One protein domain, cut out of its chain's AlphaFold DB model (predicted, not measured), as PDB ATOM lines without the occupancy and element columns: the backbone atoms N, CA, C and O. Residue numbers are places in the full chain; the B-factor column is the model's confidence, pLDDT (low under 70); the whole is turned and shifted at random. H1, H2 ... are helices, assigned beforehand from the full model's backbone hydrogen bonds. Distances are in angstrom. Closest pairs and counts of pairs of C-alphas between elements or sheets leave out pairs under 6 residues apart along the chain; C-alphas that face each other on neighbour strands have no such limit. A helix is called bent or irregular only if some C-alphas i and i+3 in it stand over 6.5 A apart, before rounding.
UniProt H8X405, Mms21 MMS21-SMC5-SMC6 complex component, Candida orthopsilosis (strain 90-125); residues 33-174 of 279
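Overview. This is residues 33 to 174 of the 279 residues of the protein "Mms21 MMS21-SMC5-SMC6 complex component" of Candida orthopsilosis (strain 90-125) (UniProt H8X405). You are looking at a long, thin rod of helices built along one long helix, H3. H2 folds back beside H3 as a helical hairpin; H8 lies alongside the first part of H3 and H7 crosses H3 near its middle. Past the last residues of H3, the short helices H4 and H6 pack on each other, H1 meets the end of H3, and a thin loop, of which residues 121 to 127 stick out, reaches to the far tip. The printed part has 142 residues with eight named helices, H1 to H8 in order, and no named strand, an all helix class. It is extended, with a radius of gyration of the C-alphas of 23.3 A and spans of 83 by 26 by 20 A.

Arrangement. Start with H1, residues 33 to 43, which only just touches H3, residues 78 to 105, and only at their ends, with 3 pairs of C-alphas within 8 A; the closest C-alphas are those of Phe 42 and Gly 105, 4.9 A apart. Next, H2, residues 50 to 70, touches H3 at a shallow tilt of 17 degrees, opposite ways, closest at the C-alphas of Thr 50 and Arg 95, 5.7 A. H3 is the hub, touching four helices. H4, residues 108 to 114, touches H6, residues 136 to 144, at a shallow tilt of 31 degrees, opposite ways; the C-alphas of Arg 109 and Ile 139 are the closest, 7.3 A apart. H5, residues 125 to 129, touches no helix. Look at residues 89 to 96 of H3, which touch H7, residues 149 to 158, at a steep tilt of 63 degrees, opposite ways, closest at the C-alphas of Glu 93 and Val 152, 6.1 A. Residues 78 to 88 of H3 touch H8, residues 160 to 173, at a shallow tilt of 24 degrees, opposite ways, closest at the C-alphas of Ala 85 and Leu 165, 6.7 A. In H2 to H7 every O i to N i+4 pair is within hydrogen-bond range; in H1 it is 5 of 7 and in H8 9 of 10.

Along the chain. Find C-alpha 33 at (213.362, 149.592, 89.168), where H1 begins; it is irregular, with C-alphas 33 and 36 7.1 A apart. H2 is 30.0 A long. From C-alpha 78 at (183.620, 104.876, 105.147), H3 runs 41.0 A to C-alpha 105. H8 runs 20.5 A and ends at C-alpha 173, (184.941, 99.934, 112.726).

Size, cuts and confidence. The C-alphas farthest apart are those of Ser 73 and Glu 123, 82.7 A. The printed part has no cut and no long link. The mean pLDDT of the printed part is 83.1; look for values under 70 at residues 43 to 46, 116 to 117 and 142 to 149.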
ATOM      1  N   ASP A  33     214.276 149.933  90.263       85.12
ATOM      2  CA  ASP A  33     213.362 149.592  89.168       85.12
ATOM      3  C   ASP A  33     212.519 148.349  89.491       85.12
ATOM      4  O   ASP A  33     211.340 148.295  89.146       85.12
ATOM      5  N   PHE A  34     213.083 147.396  90.242       83.75
ATOM      6  CA  PHE A  34     212.403 146.169  90.662       83.75
ATOM      7  C   PHE A  34     211.730 146.277  92.035       83.75
ATOM      8  O   PHE A  34     210.973 145.387  92.409       83.75
ATOM      9  N   GLN A  35     211.943 147.367  92.781       80.38
ATOM     10  CA  GLN A  35     211.407 147.537  94.136       80.38
ATOM     11  C   GLN A  35     209.880 147.410  94.175       80.38
ATOM     12  O   GLN A  35     209.329 146.707  95.018       80.38
ATOM     13  N   ARG A  36     209.185 148.042  93.223       81.81
ATOM     14  CA  ARG A  36     207.718 147.977  93.138       81.81
ATOM     15  C   ARG A  36     207.214 146.572  92.847       81.81
ATOM     16  O   ARG A  36     206.172 146.189  93.368       81.81
ATOM     17  N   ASP A  37     207.906 145.836  91.988       83.81
ATOM     18  CA  ASP A  37     207.490 144.486  91.618       83.81
ATOM     19  C   ASP A  37     207.780 143.499  92.745       83.81
ATOM     20  O   ASP A  37     206.938 142.660  93.047       83.81
ATOM     21  N   PHE A  38     208.888 143.689  93.457       80.56
ATOM     22  CA  PHE A  38     209.214 142.925  94.652       80.56
ATOM     23  C   PHE A  38     208.225 143.190  95.797       80.56
ATOM     24  O   PHE A  38     207.706 142.250  96.390       80.56
ATOM     25  N   GLU A  39     207.864 144.452  96.066       80.06
ATOM     26  CA  GLU A  39     206.841 144.792  97.068       80.06
ATOM     27  C   GLU A  39     205.477 144.154  96.759       80.06
ATOM     28  O   GLU A  39     204.767 143.745  97.678       80.06
ATOM     29  N   LYS A  40     205.093 144.039  95.480       82.44
ATOM     30  CA  LYS A  40     203.828 143.395  95.086       82.44
ATOM     31  C   LYS A  40     203.785 141.908  95.438       82.44
ATOM     32  O   LYS A  40     202.700 141.422  95.746       82.44
ATOM     33  N   ILE A  41     204.921 141.205  95.411       79.44
ATOM     34  CA  ILE A  41     204.992 139.769  95.736       79.44
ATOM     35  C   ILE A  41     204.542 139.524  97.183       79.44
ATOM     36  O   ILE A  41     203.783 138.594  97.438       79.44
ATOM     37  N   PHE A  42     204.941 140.398  98.112       70.94
ATOM     38  CA  PHE A  42     204.626 140.269  99.541       70.94
ATOM     39  C   PHE A  42     203.341 140.988  99.964       70.94
ATOM     40  O   PHE A  42     202.746 140.638 100.977       70.94
ATOM     41  N   ARG A  43     202.893 141.992  99.198       65.31
ATOM     42  CA  ARG A  43     201.625 142.711  99.435       65.31
ATOM     43  C   ARG A  43     200.412 142.057  98.790       65.31
ATOM     44  O   ARG A  43     199.314 142.609  98.891       65.31
ATOM     45  N   ALA A  44     200.583 140.930  98.107       60.66
ATOM     46  CA  ALA A  44     199.453 140.120  97.702       60.66
ATOM     47  C   ALA A  44     198.756 139.626  98.978       60.66
ATOM     48  O   ALA A  44     199.098 138.578  99.516       60.66
ATOM     49  N   ASN A  45     197.782 140.400  99.467       59.41
ATOM     50  CA  ASN A  45     196.764 139.907 100.380       59.41
ATOM     51  C   ASN A  45     196.045 138.810  99.605       59.41
ATOM     52  O   ASN A  45     195.107 139.076  98.851       59.41
ATOM     53  N   ALA A  46     196.538 137.580  99.714       61.22
ATOM     54  CA  ALA A  46     195.760 136.438  99.313       61.22
ATOM     55  C   ALA A  46     194.499 136.527 100.167       61.22
ATOM     56  O   ALA A  46     194.560 136.393 101.387       61.22
ATOM     57  N   ASN A  47     193.365 136.856  99.541       72.00
ATOM     58  CA  ASN A  47     192.082 136.740 100.215       72.00
ATOM     59  C   ASN A  47     192.070 135.360 100.869       72.00
ATOM     60  O   ASN A  47     192.376 134.377 100.191       72.00
ATOM     61  N   ASP A  48     191.785 135.282 102.168       77.81
ATOM     62  CA  ASP A  48     191.780 134.001 102.863       77.81
ATOM     63  C   ASP A  48     190.633 133.141 102.316       77.81
ATOM     64  O   ASP A  48     189.497 133.192 102.786       77.81
ATOM     65  N   LEU A  49     190.938 132.356 101.284       83.81
ATOM     66  CA  LEU A  49     190.036 131.378 100.686       83.81
ATOM     67  C   LEU A  49     189.962 130.107 101.539       83.81
ATOM     68  O   LEU A  49     189.038 129.308 101.380       83.81
ATOM     69  N   THR A  50     190.901 129.923 102.470       86.12
ATOM     70  CA  THR A  50     190.983 128.719 103.298       86.12
ATOM     71  C   THR A  50     189.903 128.718 104.372       86.12
ATOM     72  O   THR A  50     189.248 127.698 104.565       86.12
ATOM     73  N   THR A  51     189.630 129.851 105.027       87.31
ATOM     74  CA  THR A  51     188.575 129.933 106.052       87.31
ATOM     75  C   THR A  51     187.177 129.610 105.499       87.31
ATOM     76  O   THR A  51     186.503 128.753 106.083       87.31
ATOM     77  N   PRO A  52     186.717 130.208 104.380       91.88
ATOM     78  CA  PRO A  52     185.459 129.823 103.743       91.88
ATOM     79  C   PRO A  52     185.419 128.343 103.358       91.88
ATOM     80  O   PRO A  52     184.424 127.675 103.639       91.88
ATOM     81  N   ALA A  53     186.508 127.810 102.791       91.81
ATOM     82  CA  ALA A  53     186.593 126.406 102.396       91.81
ATOM     83  C   ALA A  53     186.479 125.451 103.600       91.81
ATOM     84  O   ALA A  53     185.712 124.490 103.548       91.81
ATOM     85  N   VAL A  54     187.163 125.744 104.716       90.75
ATOM     86  CA  VAL A  54     187.041 124.982 105.975       90.75
ATOM     87  C   VAL A  54     185.599 124.997 106.476       90.75
ATOM     88  O   VAL A  54     185.058 123.955 106.845       90.75
ATOM     89  N   ASN A  55     184.954 126.166 106.488       92.06
ATOM     90  CA  ASN A  55     183.584 126.300 106.980       92.06
ATOM     91  C   ASN A  55     182.579 125.553 106.096       92.06
ATOM     92  O   ASN A  55     181.694 124.872 106.619       92.06
ATOM     93  N   GLN A  56     182.738 125.633 104.774       94.25
ATOM     94  CA  GLN A  56     181.913 124.897 103.822       94.25
ATOM     95  C   GLN A  56     182.085 123.388 103.997       94.25
ATOM     96  O   GLN A  56     181.090 122.674 104.101       94.25
ATOM     97  N   LEU A  57     183.326 122.903 104.098       94.38
ATOM     98  CA  LEU A  57     183.612 121.482 104.296       94.38
ATOM     99  C   LEU A  57     183.042 120.971 105.624       94.38
ATOM    100  O   LEU A  57     182.410 119.915 105.668       94.38
ATOM    101  N   ARG A  58     183.201 121.747 106.702       94.19
ATOM    102  CA  ARG A  58     182.631 121.439 108.017       94.19
ATOM    103  C   ARG A  58     181.108 121.350 107.956       94.19
ATOM    104  O   ARG A  58     180.529 120.427 108.523       94.19
ATOM    105  N   SER A  59     180.459 122.291 107.272       95.44
ATOM    106  CA  SER A  59     179.006 122.279 107.093       95.44
ATOM    107  C   SER A  59     178.551 121.087 106.250       95.44
ATOM    108  O   SER A  59     177.645 120.378 106.672       95.44
ATOM    109  N   ALA A  60     179.211 120.810 105.124       96.00
ATOM    110  CA  ALA A  60     178.895 119.673 104.261       96.00
ATOM    111  C   ALA A  60     179.019 118.336 105.008       96.00
ATOM    112  O   ALA A  60     178.111 117.511 104.953       96.00
ATOM    113  N   THR A  61     180.096 118.165 105.778       95.62
ATOM    114  CA  THR A  61     180.331 116.961 106.586       95.62
ATOM    115  C   THR A  61     179.267 116.803 107.677       95.62
ATOM    116  O   THR A  61     178.719 115.719 107.851       95.62
ATOM    117  N   LYS A  62     178.915 117.884 108.393       94.88
ATOM    118  CA  LYS A  62     177.835 117.857 109.397       94.88
ATOM    119  C   LYS A  62     176.484 117.509 108.777       94.88
ATOM    120  O   LYS A  62     175.755 116.703 109.341       94.88
ATOM    121  N   ASN A  63     176.172 118.084 107.619       95.56
ATOM    122  CA  ASN A  63     174.929 117.804 106.909       95.56
ATOM    123  C   ASN A  63     174.867 116.337 106.471       95.56
ATOM    124  O   ASN A  63     173.835 115.706 106.654       95.56
ATOM    125  N   TYR A  64     175.973 115.781 105.967       95.38
ATOM    126  CA  TYR A  64     176.078 114.360 105.633       95.38
ATOM    127  C   TYR A  64     175.830 113.462 106.855       95.38
ATOM    128  O   TYR A  64     175.013 112.547 106.790       95.38
ATOM    129  N   ILE A  65     176.481 113.758 107.985       93.94
ATOM    130  CA  ILE A  65     176.315 112.986 109.226       93.94
ATOM    131  C   ILE A  65     174.868 113.050 109.721       93.94
ATOM    132  O   ILE A  65     174.272 112.012 109.997       93.94
ATOM    133  N   ASN A  66     174.290 114.251 109.802       93.44
ATOM    134  CA  ASN A  66     172.914 114.436 110.262       93.44
ATOM    135  C   ASN A  66     171.920 113.731 109.338       93.44
ATOM    136  O   ASN A  66     171.052 113.012 109.821       93.44
ATOM    137  N   TYR A  67     172.097 113.859 108.022       94.38
ATOM    138  CA  TYR A  67     171.245 113.200 107.040       94.38
ATOM    139  C   TYR A  67     171.244 111.675 107.213       94.38
ATOM    140  O   TYR A  67     170.186 111.055 107.186       94.38
ATOM    141  N   ILE A  68     172.402 111.053 107.451       93.06
ATOM    142  CA  ILE A  68     172.470 109.602 107.691       93.06
ATOM    143  C   ILE A  68     171.847 109.215 109.033       93.06
ATOM    144  O   ILE A  68     171.216 108.165 109.128       93.06
ATOM    145  N   LEU A  69     172.015 110.038 110.069       90.75
ATOM    146  CA  LEU A  69     171.424 109.774 111.383       90.75
ATOM    147  C   LEU A  69     169.898 109.920 111.387       90.75
ATOM    148  O   LEU A  69     169.240 109.230 112.155       90.75
ATOM    149  N   GLU A  70     169.341 110.787 110.542       91.56
ATOM    150  CA  GLU A  70     167.893 110.966 110.379       91.56
ATOM    151  C   GLU A  70     167.241 109.861 109.531       91.56
ATOM    152  O   GLU A  70     166.030 109.664 109.607       91.56
ATOM    153  N   ASN A  71     168.020 109.136 108.720       91.50
ATOM    154  CA  ASN A  71     167.512 108.141 107.775       91.50
ATOM    155  C   ASN A  71     167.989 106.728 108.128       91.50
ATOM    156  O   ASN A  71     169.079 106.301 107.738       91.50
ATOM    157  N   ASP A  72     167.132 105.955 108.801       82.88
ATOM    158  CA  ASP A  72     167.498 104.646 109.351       82.88
ATOM    159  C   ASP A  72     167.955 103.599 108.329       82.88
ATOM    160  O   ASP A  72     168.815 102.774 108.643       82.88
ATOM    161  N   SER A  73     167.506 103.699 107.084       84.56
ATOM    162  CA  SER A  73     167.926 102.807 106.003       84.56
ATOM    163  C   SER A  73     169.373 103.023 105.540       84.56
ATOM    164  O   SER A  73     169.980 102.107 104.987       84.56
ATOM    165  N   LEU A  74     169.966 104.200 105.770       87.88
ATOM    166  CA  LEU A  74     171.273 104.550 105.211       87.88
ATOM    167  C   LEU A  74     172.436 104.116 106.113       87.88
ATOM    168  O   LEU A  74     172.385 104.200 107.341       87.88
ATOM    169  N   GLY A  75     173.510 103.613 105.513       86.00
ATOM    170  CA  GLY A  75     174.783 103.359 106.193       86.00
ATOM    171  C   GLY A  75     175.718 104.558 106.092       86.00
ATOM    172  O   GLY A  75     175.604 105.356 105.164       86.00
ATOM    173  N   PHE A  76     176.659 104.666 107.026       88.50
ATOM    174  CA  PHE A  76     177.812 105.530 106.811       88.50
ATOM    175  C   PHE A  76     178.723 104.890 105.772       88.50
ATOM    176  O   PHE A  76     179.176 103.765 105.964       88.50
ATOM    177  N   ASP A  77     179.000 105.613 104.690       90.44
ATOM    178  CA  ASP A  77     180.067 105.243 103.772       90.44
ATOM    179  C   ASP A  77     181.422 105.675 104.348       90.44
ATOM    180  O   ASP A  77     181.692 106.869 104.539       90.44
ATOM    181  N   GLU A  78     182.268 104.683 104.632       89.06
ATOM    182  CA  GLU A  78     183.620 104.876 105.147       89.06
ATOM    183  C   GLU A  78     184.488 105.663 104.153       89.06
ATOM    184  O   GLU A  78     185.277 106.518 104.567       89.06
ATOM    185  N   SER A  79     184.331 105.429 102.845       91.56
ATOM    186  CA  SER A  79     185.127 106.123 101.826       91.56
ATOM    187  C   SER A  79     184.845 107.625 101.840       91.56
ATOM    188  O   SER A  79     185.766 108.440 101.912       91.56
ATOM    189  N   THR A  80     183.567 108.004 101.864       93.00
ATOM    190  CA  THR A  80     183.131 109.401 101.942       93.00
ATOM    191  C   THR A  80     183.669 110.110 103.190       93.00
ATOM    192  O   THR A  80     184.175 111.228 103.086       93.00
ATOM    193  N   LEU A  81     183.633 109.472 104.366       92.38
ATOM    194  CA  LEU A  81     184.157 110.075 105.600       92.38
ATOM    195  C   LEU A  81     185.681 110.233 105.583       92.38
ATOM    196  O   LEU A  81     186.185 111.286 105.977       92.38
ATOM    197  N   ASN A  82     186.408 109.239 105.071       92.25
ATOM    198  CA  ASN A  82     187.852 109.350 104.870       92.25
ATOM    199  C   ASN A  82     188.201 110.464 103.873       92.25
ATOM    200  O   ASN A  82     189.132 111.235 104.109       92.25
ATOM    201  N   ASN A  83     187.418 110.622 102.803       94.44
ATOM    202  CA  ASN A  83     187.585 111.718 101.849       94.44
ATOM    203  C   ASN A  83     187.357 113.086 102.506       94.44
ATOM    204  O   ASN A  83     188.136 114.010 102.265       94.44
ATOM    205  N   PHE A  84     186.347 113.222 103.375       94.44
ATOM    206  CA  PHE A  84     186.154 114.442 104.163       94.44
ATOM    207  C   PHE A  84     187.343 114.717 105.094       94.44
ATOM    208  O   PHE A  84     187.807 115.857 105.153       94.44
ATOM    209  N   ALA A  85     187.876 113.694 105.769       91.69
ATOM    210  CA  ALA A  85     189.021 113.842 106.669       91.69
ATOM    211  C   ALA A  85     190.285 114.268 105.913       91.69
ATOM    212  O   ALA A  85     190.958 115.224 106.309       91.69
ATOM    213  N   LEU A  86     190.562 113.628 104.774       92.25
ATOM    214  CA  LEU A  86     191.681 113.967 103.901       92.25
ATOM    215  C   LEU A  86     191.547 115.382 103.326       92.25
ATOM    216  O   LEU A  86     192.522 116.134 103.297       92.25
ATOM    217  N   ALA A  87     190.350 115.768 102.877       93.31
ATOM    218  CA  ALA A  87     190.093 117.116 102.382       93.31
ATOM    219  C   ALA A  87     190.308 118.165 103.485       93.31
ATOM    220  O   ALA A  87     190.937 119.194 103.238       93.31
ATOM    221  N   TYR A  88     189.850 117.887 104.709       91.88
ATOM    222  CA  TYR A  88     190.018 118.789 105.849       91.88
ATOM    223  C   TYR A  88     191.495 118.987 106.188       91.88
ATOM    224  O   TYR A  88     191.949 120.125 106.313       91.88
ATOM    225  N   LYS A  89     192.259 117.889 106.233       89.94
ATOM    226  CA  LYS A  89     193.713 117.903 106.418       89.94
ATOM    227  C   LYS A  89     194.414 118.784 105.378       89.94
ATOM    228  O   LYS A  89     195.131 119.707 105.752       89.94
ATOM    229  N   LYS A  90     194.132 118.581 104.085       90.75
ATOM    230  CA  LYS A  90     194.736 119.356 102.981       90.75
ATOM    231  C   LYS A  90     194.421 120.853 103.037       90.75
ATOM    232  O   LYS A  90     195.275 121.688 102.732       90.75
ATOM    233  N   ILE A  91     193.195 121.222 103.410       90.12
ATOM    234  CA  ILE A  91     192.822 122.638 103.543       90.12
ATOM    235  C   ILE A  91     193.532 123.265 104.749       90.12
ATOM    236  O   ILE A  91     194.014 124.394 104.648       90.12
ATOM    237  N   LEU A  92     193.641 122.547 105.870       85.38
ATOM    238  CA  LEU A  92     194.387 123.028 107.033       85.38
ATOM    239  C   LEU A  92     195.883 123.186 106.744       85.38
ATOM    240  O   LEU A  92     196.449 124.217 107.094       85.38
ATOM    241  N   GLU A  93     196.497 122.234 106.040       85.75
ATOM    242  CA  GLU A  93     197.869 122.359 105.528       85.75
ATOM    243  C   GLU A  93     198.031 123.632 104.691       85.75
ATOM    244  O   GLU A  93     198.932 124.437 104.928       85.75
ATOM    245  N   SER A  94     197.099 123.869 103.764       86.56
ATOM    246  CA  SER A  94     197.105 125.060 102.908       86.56
ATOM    247  C   SER A  94     196.968 126.354 103.717       86.56
ATOM    248  O   SER A  94     197.641 127.341 103.425       86.56
ATOM    249  N   ARG A  95     196.147 126.353 104.774       84.12
ATOM    250  CA  ARG A  95     195.982 127.484 105.699       84.12
ATOM    251  C   ARG A  95     197.243 127.758 106.514       84.12
ATOM    252  O   ARG A  95     197.608 128.918 106.697       84.12
ATOM    253  N   CYS A  96     197.903 126.716 107.013       81.38
ATOM    254  CA  CYS A  96     199.184 126.846 107.702       81.38
ATOM    255  C   CYS A  96     200.246 127.424 106.760       81.38
ATOM    256  O   CYS A  96     200.946 128.359 107.138       81.38
ATOM    257  N   ASN A  97     200.310 126.938 105.520       81.06
ATOM    258  CA  ASN A  97     201.234 127.447 104.509       81.06
ATOM    259  C   ASN A  97     200.952 128.911 104.146       81.06
ATOM    260  O   ASN A  97     201.888 129.696 104.026       81.06
ATOM    261  N   LEU A  98     199.678 129.305 104.039       81.50
ATOM    262  CA  LEU A  98     199.302 130.694 103.781       81.50
ATOM    263  C   LEU A  98     199.773 131.628 104.906       81.50
ATOM    264  O   LEU A  98     200.444 132.617 104.636       81.50
ATOM    265  N   LYS A  99     199.509 131.274 106.170       80.81
ATOM    266  CA  LYS A  99     199.989 132.052 107.325       80.81
ATOM    267  C   LYS A  99     201.512 132.166 107.369       80.81
ATOM    268  O   LYS A  99     202.045 133.192 107.783       80.81
ATOM    269  N   LYS A 100     202.224 131.118 106.945       79.56
ATOM    270  CA  LYS A 100     203.688 131.152 106.826       79.56
ATOM    271  C   LYS A 100     204.120 132.141 105.755       79.56
ATOM    272  O   LYS A 100     204.970 132.980 106.026       79.56
ATOM    273  N   PHE A 101     203.495 132.106 104.582       78.38
ATOM    274  CA  PHE A 101     203.771 133.073 103.522       78.38
ATOM    275  C   PHE A 101     203.534 134.519 103.986       78.38
ATOM    276  O   PHE A 101     204.379 135.385 103.768       78.38
ATOM    277  N   GLU A 102     202.443 134.764 104.716       79.88
ATOM    278  CA  GLU A 102     202.173 136.062 105.347       79.88
ATOM    279  C   GLU A 102     203.268 136.454 106.353       79.88
ATOM    280  O   GLU A 102     203.726 137.596 106.349       79.88
ATOM    281  N   SER A 103     203.744 135.512 107.179       80.12
ATOM    282  CA  SER A 103     204.832 135.779 108.131       80.12
ATOM    283  C   SER A 103     206.170 136.092 107.459       80.12
ATOM    284  O   SER A 103     206.913 136.921 107.973       80.12
ATOM    285  N   ILE A 104     206.451 135.500 106.291       79.81
ATOM    286  CA  ILE A 104     207.644 135.810 105.490       79.81
ATOM    287  C   ILE A 104     207.561 137.260 105.001       79.81
ATOM    288  O   ILE A 104     208.514 138.018 105.151       79.81
ATOM    289  N   GLY A 105     206.407 137.689 104.481       75.69
ATOM    290  CA  GLY A 105     206.205 139.087 104.081       75.69
ATOM    291  C   GLY A 105     206.321 140.093 105.233       75.69
ATOM    292  O   GLY A 105     206.644 141.255 104.997       75.69
ATOM    293  N   ALA A 106     206.091 139.651 106.471       77.62
ATOM    294  CA  ALA A 106     206.233 140.457 107.681       77.62
ATOM    295  C   ALA A 106     207.629 140.377 108.339       77.62
ATOM    296  O   ALA A 106     207.857 141.060 109.340       77.62
ATOM    297  N   ASP A 107     208.561 139.569 107.816       83.06
ATOM    298  CA  ASP A 107     209.903 139.420 108.387       83.06
ATOM    299  C   ASP A 107     210.683 140.744 108.289       83.06
ATOM    300  O   ASP A 107     210.848 141.323 107.210       83.06
ATOM    301  N   SER A 108     211.205 141.218 109.427       81.31
ATOM    302  CA  SER A 108     211.995 142.454 109.501       81.31
ATOM    303  C   SER A 108     213.193 142.430 108.554       81.31
ATOM    304  O   SER A 108     213.532 143.466 107.997       81.31
ATOM    305  N   ARG A 109     213.812 141.266 108.326       81.75
ATOM    306  CA  ARG A 109     214.983 141.111 107.451       81.75
ATOM    307  C   ARG A 109     214.626 141.356 105.986       81.75
ATOM    308  O   ARG A 109     215.365 142.037 105.281       81.75
ATOM    309  N   ILE A 110     213.466 140.862 105.545       79.94
ATOM    310  CA  ILE A 110     212.939 141.097 104.191       79.94
ATOM    311  C   ILE A 110     212.509 142.559 104.043       79.94
ATOM    312  O   ILE A 110     212.810 143.203 103.038       79.94
ATOM    313  N   MET A 111     211.872 143.121 105.071       78.50
ATOM    314  CA  MET A 111     211.503 144.535 105.090       78.50
ATOM    315  C   MET A 111     212.726 145.462 105.087       78.50
ATOM    316  O   MET A 111     212.685 146.519 104.461       78.50
ATOM    317  N   ASP A 112     213.821 145.081 105.740       80.62
ATOM    318  CA  ASP A 112     215.080 145.826 105.727       80.62
ATOM    319  C   ASP A 112     215.813 145.704 104.386       80.62
ATOM    320  O   ASP A 112     216.381 146.693 103.925       80.62
ATOM    321  N   TYR A 113     215.736 144.547 103.719       77.81
ATOM    322  CA  TYR A 113     216.206 144.371 102.338       77.81
ATOM    323  C   TYR A 113     215.441 145.268 101.348       77.81
ATOM    324  O   TYR A 113     216.012 145.812 100.404       77.81
ATOM    325  N   LEU A 114     214.138 145.454 101.588       74.94
ATOM    326  CA  LEU A 114     213.255 146.316 100.799       74.94
ATOM    327  C   LEU A 114     213.482 147.817 101.017       74.94
ATOM    328  O   LEU A 114     213.096 148.627 100.164       74.94
ATOM    329  N   LYS A 115     214.077 148.214 102.148       75.19
ATOM    330  CA  LYS A 115     214.409 149.616 102.417       75.19
ATOM    331  C   LYS A 115     215.537 150.067 101.494       75.19
ATOM    332  O   LYS A 115     216.510 149.357 101.253       75.19
ATOM    333  N   THR A 116     215.400 151.288 100.985       64.44
ATOM    334  CA  THR A 116     216.277 151.865  99.965       64.44
ATOM    335  C   THR A 116     217.742 151.847 100.412       64.44
ATOM    336  O   THR A 116     218.153 152.634 101.263       64.44
ATOM    337  N   SER A 117     218.536 150.954  99.821       68.88
ATOM    338  CA  SER A 117     219.999 150.979  99.891       68.88
ATOM    339  C   SER A 117     220.558 151.843  98.756       68.88
ATOM    340  O   SER A 117     219.852 152.137  97.788       68.88
ATOM    341  N   GLN A 118     221.820 152.273  98.859       76.62
ATOM    342  CA  GLN A 118     222.483 152.939  97.734       76.62
ATOM    343  C   GLN A 118     222.530 152.003  96.506       76.62
ATOM    344  O   GLN A 118     222.569 150.784  96.665       76.62
ATOM    345  N   PRO A 119     222.466 152.529  95.271       81.25
ATOM    346  CA  PRO A 119     222.571 151.686  94.085       81.25
ATOM    347  C   PRO A 119     223.965 151.048  93.998       81.25
ATOM    348  O   PRO A 119     224.961 151.665  94.383       81.25
ATOM    349  N   LEU A 120     224.035 149.827  93.457       84.19
ATOM    350  CA  LEU A 120     225.302 149.175  93.135       84.19
ATOM    351  C   LEU A 120     225.924 149.872  91.916       84.19
ATOM    352  O   LEU A 120     225.424 149.760  90.798       84.19
ATOM    353  N   THR A 121     227.000 150.611  92.148       85.56
ATOM    354  CA  THR A 121     227.801 151.307  91.139       85.56
ATOM    355  C   THR A 121     229.271 150.961  91.362       85.56
ATOM    356  O   THR A 121     229.630 150.368  92.377       85.56
ATOM    357  N   LEU A 122     230.147 151.339  90.428       83.62
ATOM    358  CA  LEU A 122     231.592 151.119  90.583       83.62
ATOM    359  C   LEU A 122     232.160 151.798  91.842       83.62
ATOM    360  O   LEU A 122     233.100 151.285  92.436       83.62
ATOM    361  N   GLU A 123     231.553 152.903  92.279       84.12
ATOM    362  CA  GLU A 123     231.947 153.647  93.482       84.12
ATOM    363  C   GLU A 123     231.502 152.954  94.780       84.12
ATOM    364  O   GLU A 123     232.150 153.096  95.813       84.12
ATOM    365  N   THR A 124     230.397 152.202  94.743       83.62
ATOM    366  CA  THR A 124     229.828 151.528  95.920       83.62
ATOM    367  C   THR A 124     230.189 150.041  95.997       83.62
ATOM    368  O   THR A 124     229.884 149.393  96.997       83.62
ATOM    369  N   LEU A 125     230.869 149.486  94.986       84.25
ATOM    370  CA  LEU A 125     231.186 148.056  94.887       84.25
ATOM    371  C   LEU A 125     232.055 147.552  96.051       84.25
ATOM    372  O   LEU A 125     231.709 146.561  96.693       84.25
ATOM    373  N   ASP A 126     233.129 148.273  96.387       84.94
ATOM    374  CA  ASP A 126     234.030 147.908  97.493       84.94
ATOM    375  C   ASP A 126     233.317 147.953  98.861       84.94
ATOM    376  O   ASP A 126     233.595 147.144  99.754       84.94
ATOM    377  N   MET A 127     232.337 148.853  99.018       85.12
ATOM    378  CA  MET A 127     231.500 148.923 100.218       85.12
ATOM    379  C   MET A 127     230.667 147.644 100.368       85.12
ATOM    380  O   MET A 127     230.615 147.081 101.459       85.12
ATOM    381  N   TYR A 128     230.055 147.159  99.285       85.31
ATOM    382  CA  TYR A 128     229.250 145.936  99.311       85.31
ATOM    383  C   TYR A 128     230.081 144.665  99.480       85.31
ATOM    384  O   TYR A 128     229.633 143.749 100.163       85.31
ATOM    385  N   HIS A 129     231.309 144.619  98.957       84.19
ATOM    386  CA  HIS A 129     232.243 143.527  99.255       84.19
ATOM    387  C   HIS A 129     232.610 143.427 100.737       84.19
ATOM    388  O   HIS A 129     232.933 142.342 101.213       84.19
ATOM    389  N   SER A 130     232.558 144.548 101.454       84.44
ATOM    390  CA  SER A 130     232.887 144.622 102.880       84.44
ATOM    391  C   SER A 130     231.672 144.404 103.792       84.44
ATOM    392  O   SER A 130     231.827 144.367 105.012       84.44
ATOM    393  N   MET A 131     230.459 144.302 103.236       82.75
ATOM    394  CA  MET A 131     229.239 144.081 104.010       82.75
ATOM    395  C   MET A 131     229.023 142.592 104.276       82.75
ATOM    396  O   MET A 131     228.813 141.814 103.351       82.75
ATOM    397  N   ASP A 132     228.976 142.229 105.555       80.88
ATOM    398  CA  ASP A 132     228.535 140.910 106.011       80.88
ATOM    399  C   ASP A 132     227.013 140.926 106.206       80.88
ATOM    400  O   ASP A 132     226.492 141.198 107.291       80.88
ATOM    401  N   LYS A 133     226.282 140.782 105.098       79.81
ATOM    402  CA  LYS A 133     224.818 140.697 105.088       79.81
ATOM    403  C   LYS A 133     224.380 139.475 104.288       79.81
ATOM    404  O   LYS A 133     224.935 139.256 103.212       79.81
ATOM    405  N   PRO A 134     223.361 138.735 104.759       77.94
ATOM    406  CA  PRO A 134     222.864 137.582 104.032       77.94
ATOM    407  C   PRO A 134     222.193 138.012 102.728       77.94
ATOM    408  O   PRO A 134     221.543 139.065 102.655       77.94
ATOM    409  N   ASN A 135     222.339 137.186 101.696       82.19
ATOM    410  CA  ASN A 135     221.624 137.377 100.439       82.19
ATOM    411  C   ASN A 135     220.118 137.120 100.648       82.19
ATOM    412  O   ASN A 135     219.709 136.374 101.538       82.19
ATOM    413  N   TYR A 136     219.269 137.702  99.802       77.94
ATOM    414  CA  TYR A 136     217.833 137.442  99.799       77.94
ATOM    415  C   TYR A 136     217.502 135.941  99.711       77.94
ATOM    416  O   TYR A 136     216.592 135.479 100.397       77.94
ATOM    417  N   GLU A 137     218.257 135.176  98.917       81.44
ATOM    418  CA  GLU A 137     218.104 133.719  98.822       81.44
ATOM    419  C   GLU A 137     218.326 133.022 100.172       81.44
ATOM    420  O   GLU A 137     217.536 132.163 100.554       81.44
ATOM    421  N   GLU A 138     219.338 133.440 100.932       81.81
ATOM    422  CA  GLU A 138     219.642 132.877 102.251       81.81
ATOM    423  C   GLU A 138     218.519 133.196 103.245       81.81
ATOM    424  O   GLU A 138     217.983 132.288 103.879       81.81
ATOM    425  N   ILE A 139     218.060 134.456 103.283       79.94
ATOM    426  CA  ILE A 139     216.929 134.896 104.123       79.94
ATOM    427  C   ILE A 139     215.656 134.090 103.799       79.94
ATOM    428  O   ILE A 139     214.901 133.687 104.693       79.94
ATOM    429  N   LEU A 140     215.405 133.835 102.513       78.81
ATOM    430  CA  LEU A 140     214.249 133.065 102.067       78.81
ATOM    431  C   LEU A 140     214.393 131.572 102.402       78.81
ATOM    432  O   LEU A 140     213.434 130.950 102.852       78.81
ATOM    433  N   SER A 141     215.582 130.998 102.229       78.19
ATOM    434  CA  SER A 141     215.843 129.589 102.538       78.19
ATOM    435  C   SER A 141     215.663 129.287 104.031       78.19
ATOM    436  O   SER A 141     214.957 128.341 104.378       78.19
ATOM    437  N   GLU A 142     216.173 130.152 104.916       69.81
ATOM    438  CA  GLU A 142     216.014 130.024 106.369       69.81
ATOM    439  C   GLU A 142     214.546 130.097 106.801       69.81
ATOM    440  O   GLU A 142     214.109 129.360 107.691       69.81
ATOM    441  N   SER A 143     213.765 130.968 106.159       64.19
ATOM    442  CA  SER A 143     212.341 131.127 106.461       64.19
ATOM    443  C   SER A 143     211.469 129.990 105.903       64.19
ATOM    444  O   SER A 143     210.413 129.700 106.467       64.19
ATOM    445  N   GLN A 144     211.922 129.273 104.866       62.41
ATOM    446  CA  GLN A 144     211.239 128.096 104.307       62.41
ATOM    447  C   GLN A 144     211.467 126.800 105.106       62.41
ATOM    448  O   GLN A 144     210.588 125.929 105.118       62.41
ATOM    449  N   SER A 145     212.590 126.676 105.824       56.62
ATOM    450  CA  SER A 145     212.941 125.487 106.632       56.62
ATOM    451  C   SER A 145     211.971 125.158 107.783       56.62
ATOM    452  O   SER A 145     212.093 124.108 108.407       56.62
ATOM    453  N   PHE A 146     210.975 126.006 108.051       51.66
ATOM    454  CA  PHE A 146     209.983 125.830 109.120       51.66
ATOM    455  C   PHE A 146     208.706 125.080 108.699       51.66
ATOM    456  O   PHE A 146     207.728 125.031 109.446       51.66
ATOM    457  N   THR A 147     208.649 124.451 107.523       50.62
ATOM    458  CA  THR A 147     207.542 123.531 107.188       50.62
ATOM    459  C   THR A 147     207.740 122.162 107.825       50.62
ATOM    460  O   THR A 147     207.775 121.133 107.163       50.62
ATOM    461  N   SER A 148     207.834 122.141 109.154       58.62
ATOM    462  CA  SER A 148     207.800 120.875 109.857       58.62
ATOM    463  C   SER A 148     206.379 120.325 109.791       58.62
ATOM    464  O   SER A 148     205.428 120.948 110.271       58.62
ATOM    465  N   THR A 149     206.229 119.150 109.188       63.31
ATOM    466  CA  THR A 149     205.005 118.333 109.200       63.31
ATOM    467  C   THR A 149     204.398 118.224 110.603       63.31
ATOM    468  O   THR A 149     203.176 118.180 110.746       63.31
ATOM    469  N   THR A 150     205.228 118.301 111.647       70.56
ATOM    470  CA  THR A 150     204.809 118.338 113.054       70.56
ATOM    471  C   THR A 150     203.921 119.525 113.430       70.56
ATOM    472  O   THR A 150     203.034 119.347 114.258       70.56
ATOM    473  N   GLU A 151     204.076 120.719 112.850       73.62
ATOM    474  CA  GLU A 151     203.205 121.859 113.198       73.62
ATOM    475  C   GLU A 151     201.769 121.637 112.723       73.62
ATOM    476  O   GLU A 151     200.814 121.855 113.467       73.62
ATOM    477  N   VAL A 152     201.618 121.157 111.489       76.19
ATOM    478  CA  VAL A 152     200.310 120.811 110.923       76.19
ATOM    479  C   VAL A 152     199.686 119.677 111.730       76.19
ATOM    480  O   VAL A 152     198.519 119.766 112.103       76.19
ATOM    481  N   GLN A 153     200.459 118.634 112.047       79.00
ATOM    482  CA  GLN A 153     199.987 117.522 112.872       79.00
ATOM    483  C   GLN A 153     199.528 117.993 114.254       79.00
ATOM    484  O   GLN A 153     198.464 117.584 114.709       79.00
ATOM    485  N   ASN A 154     200.260 118.904 114.898       82.25
ATOM    486  CA  ASN A 154     199.851 119.483 116.177       82.25
ATOM    487  C   ASN A 154     198.554 120.293 116.045       82.25
ATOM    488  O   ASN A 154     197.659 120.160 116.877       82.25
ATOM    489  N   HIS A 155     198.398 121.078 114.977       80.88
ATOM    490  CA  HIS A 155     197.144 121.785 114.710       80.88
ATOM    491  C   HIS A 155     195.967 120.836 114.454       80.88
ATOM    492  O   HIS A 155     194.869 121.105 114.932       80.88
ATOM    493  N   LEU A 156     196.187 119.720 113.757       83.25
ATOM    494  CA  LEU A 156     195.172 118.684 113.545       83.25
ATOM    495  C   LEU A 156     194.786 117.989 114.853       83.25
ATOM    496  O   LEU A 156     193.607 117.719 115.076       83.25
ATOM    497  N   LYS A 157     195.756 117.732 115.737       83.25
ATOM    498  CA  LYS A 157     195.514 117.175 117.078       83.25
ATOM    499  C   LYS A 157     194.637 118.094 117.932       83.25
ATOM    500  O   LYS A 157     193.770 117.610 118.647       83.25
ATOM    501  N   LEU A 158     194.832 119.407 117.821       85.88
ATOM    502  CA  LEU A 158     194.076 120.409 118.581       85.88
ATOM    503  C   LEU A 158     192.711 120.764 117.965       85.88
ATOM    504  O   LEU A 158     191.872 121.348 118.648       85.88
ATOM    505  N   ASP A 159     192.474 120.462 116.685       88.75
ATOM    506  CA  ASP A 159     191.217 120.805 116.018       88.75
ATOM    507  C   ASP A 159     190.087 119.845 116.426       88.75
ATOM    508  O   ASP A 159     190.028 118.693 115.993       88.75
ATOM    509  N   GLU A 160     189.150 120.350 117.235       89.00
ATOM    510  CA  GLU A 160     188.013 119.581 117.766       89.00
ATOM    511  C   GLU A 160     187.193 118.878 116.671       89.00
ATOM    512  O   GLU A 160     186.698 117.768 116.866       89.00
ATOM    513  N   PHE A 161     187.029 119.517 115.508       90.75
ATOM    514  CA  PHE A 161     186.209 118.972 114.432       90.75
ATOM    515  C   PHE A 161     186.911 117.825 113.699       90.75
ATOM    516  O   PHE A 161     186.270 116.825 113.372       90.75
ATOM    517  N   TYR A 162     188.218 117.944 113.465       90.25
ATOM    518  CA  TYR A 162     189.019 116.867 112.896       90.25
ATOM    519  C   TYR A 162     189.047 115.644 113.818       90.25
ATOM    520  O   TYR A 162     188.792 114.533 113.351       90.25
ATOM    521  N   GLN A 163     189.263 115.849 115.122       89.06
ATOM    522  CA  GLN A 163     189.224 114.765 116.110       89.06
ATOM    523  C   GLN A 163     187.852 114.088 116.156       89.06
ATOM    524  O   GLN A 163     187.763 112.862 116.155       89.06
ATOM    525  N   PHE A 164     186.770 114.868 116.094       90.31
ATOM    526  CA  PHE A 164     185.414 114.331 115.994       90.31
ATOM    527  C   PHE A 164     185.216 113.456 114.747       90.31
ATOM    528  O   PHE A 164     184.709 112.341 114.853       90.31
ATOM    529  N   LEU A 165     185.645 113.922 113.569       91.62
ATOM    530  CA  LEU A 165     185.520 113.164 112.321       91.62
ATOM    531  C   LEU A 165     186.334 111.862 112.351       91.62
ATOM    532  O   LEU A 165     185.840 110.813 111.937       91.62
ATOM    533  N   ARG A 166     187.558 111.908 112.886       90.56
ATOM    534  CA  ARG A 166     188.400 110.721 113.087       90.56
ATOM    535  C   ARG A 166     187.777 109.749 114.089       90.56
ATOM    536  O   ARG A 166     187.768 108.547 113.835       90.56
ATOM    537  N   GLY A 167     187.187 110.265 115.166       90.62
ATOM    538  CA  GLY A 167     186.435 109.477 116.139       90.62
ATOM    539  C   GLY A 167     185.257 108.739 115.503       90.62
ATOM    540  O   GLY A 167     185.056 107.563 115.792       90.62
ATOM    541  N   ILE A 168     184.523 109.377 114.582       92.06
ATOM    542  CA  ILE A 168     183.459 108.706 113.820       92.06
ATOM    543  C   ILE A 168     184.032 107.548 113.006       92.06
ATOM    544  O   ILE A 168     183.531 106.435 113.122       92.06
ATOM    545  N   ILE A 169     185.080 107.790 112.213       91.38
ATOM    546  CA  ILE A 169     185.699 106.756 111.364       91.38
ATOM    547  C   ILE A 169     186.140 105.551 112.209       91.38
ATOM    548  O   ILE A 169     185.905 104.410 111.817       91.38
ATOM    549  N   PHE A 170     186.713 105.794 113.391       90.19
ATOM    550  CA  PHE A 170     187.072 104.737 114.337       90.19
ATOM    551  C   PHE A 170     185.842 103.971 114.849       90.19
ATOM    552  O   PHE A 170     185.808 102.744 114.800       90.19
ATOM    553  N   VAL A 171     184.805 104.687 115.293       91.25
ATOM    554  CA  VAL A 171     183.565 104.097 115.822       91.25
ATOM    555  C   VAL A 171     182.839 103.232 114.796       91.25
ATOM    556  O   VAL A 171     182.237 102.230 115.175       91.25
ATOM    557  N   LEU A 172     182.909 103.576 113.507       89.25
ATOM    558  CA  LEU A 172     182.318 102.750 112.451       89.25
ATOM    559  C   LEU A 172     182.926 101.345 112.400       89.25
ATOM    560  O   LEU A 172     182.204 100.391 112.124       89.25
ATOM    561  N   LYS A 173     184.227 101.219 112.685       86.50
ATOM    562  CA  LYS A 173     184.941  99.934 112.726       86.50
ATOM    563  C   LYS A 173     184.821  99.249 114.082       86.50
ATOM    564  O   LYS A 173     184.730  98.025 114.154       86.50
ATOM    565  N   HIS A 174     184.818 100.038 115.156       87.75
ATOM    566  CA  HIS A 174     184.902  99.554 116.531       87.75
ATOM    567  C   HIS A 174     183.863 100.245 117.439       87.75
ATOM    568  O   HIS A 174     184.214 101.075 118.284       87.75
TER     569      HIS A 174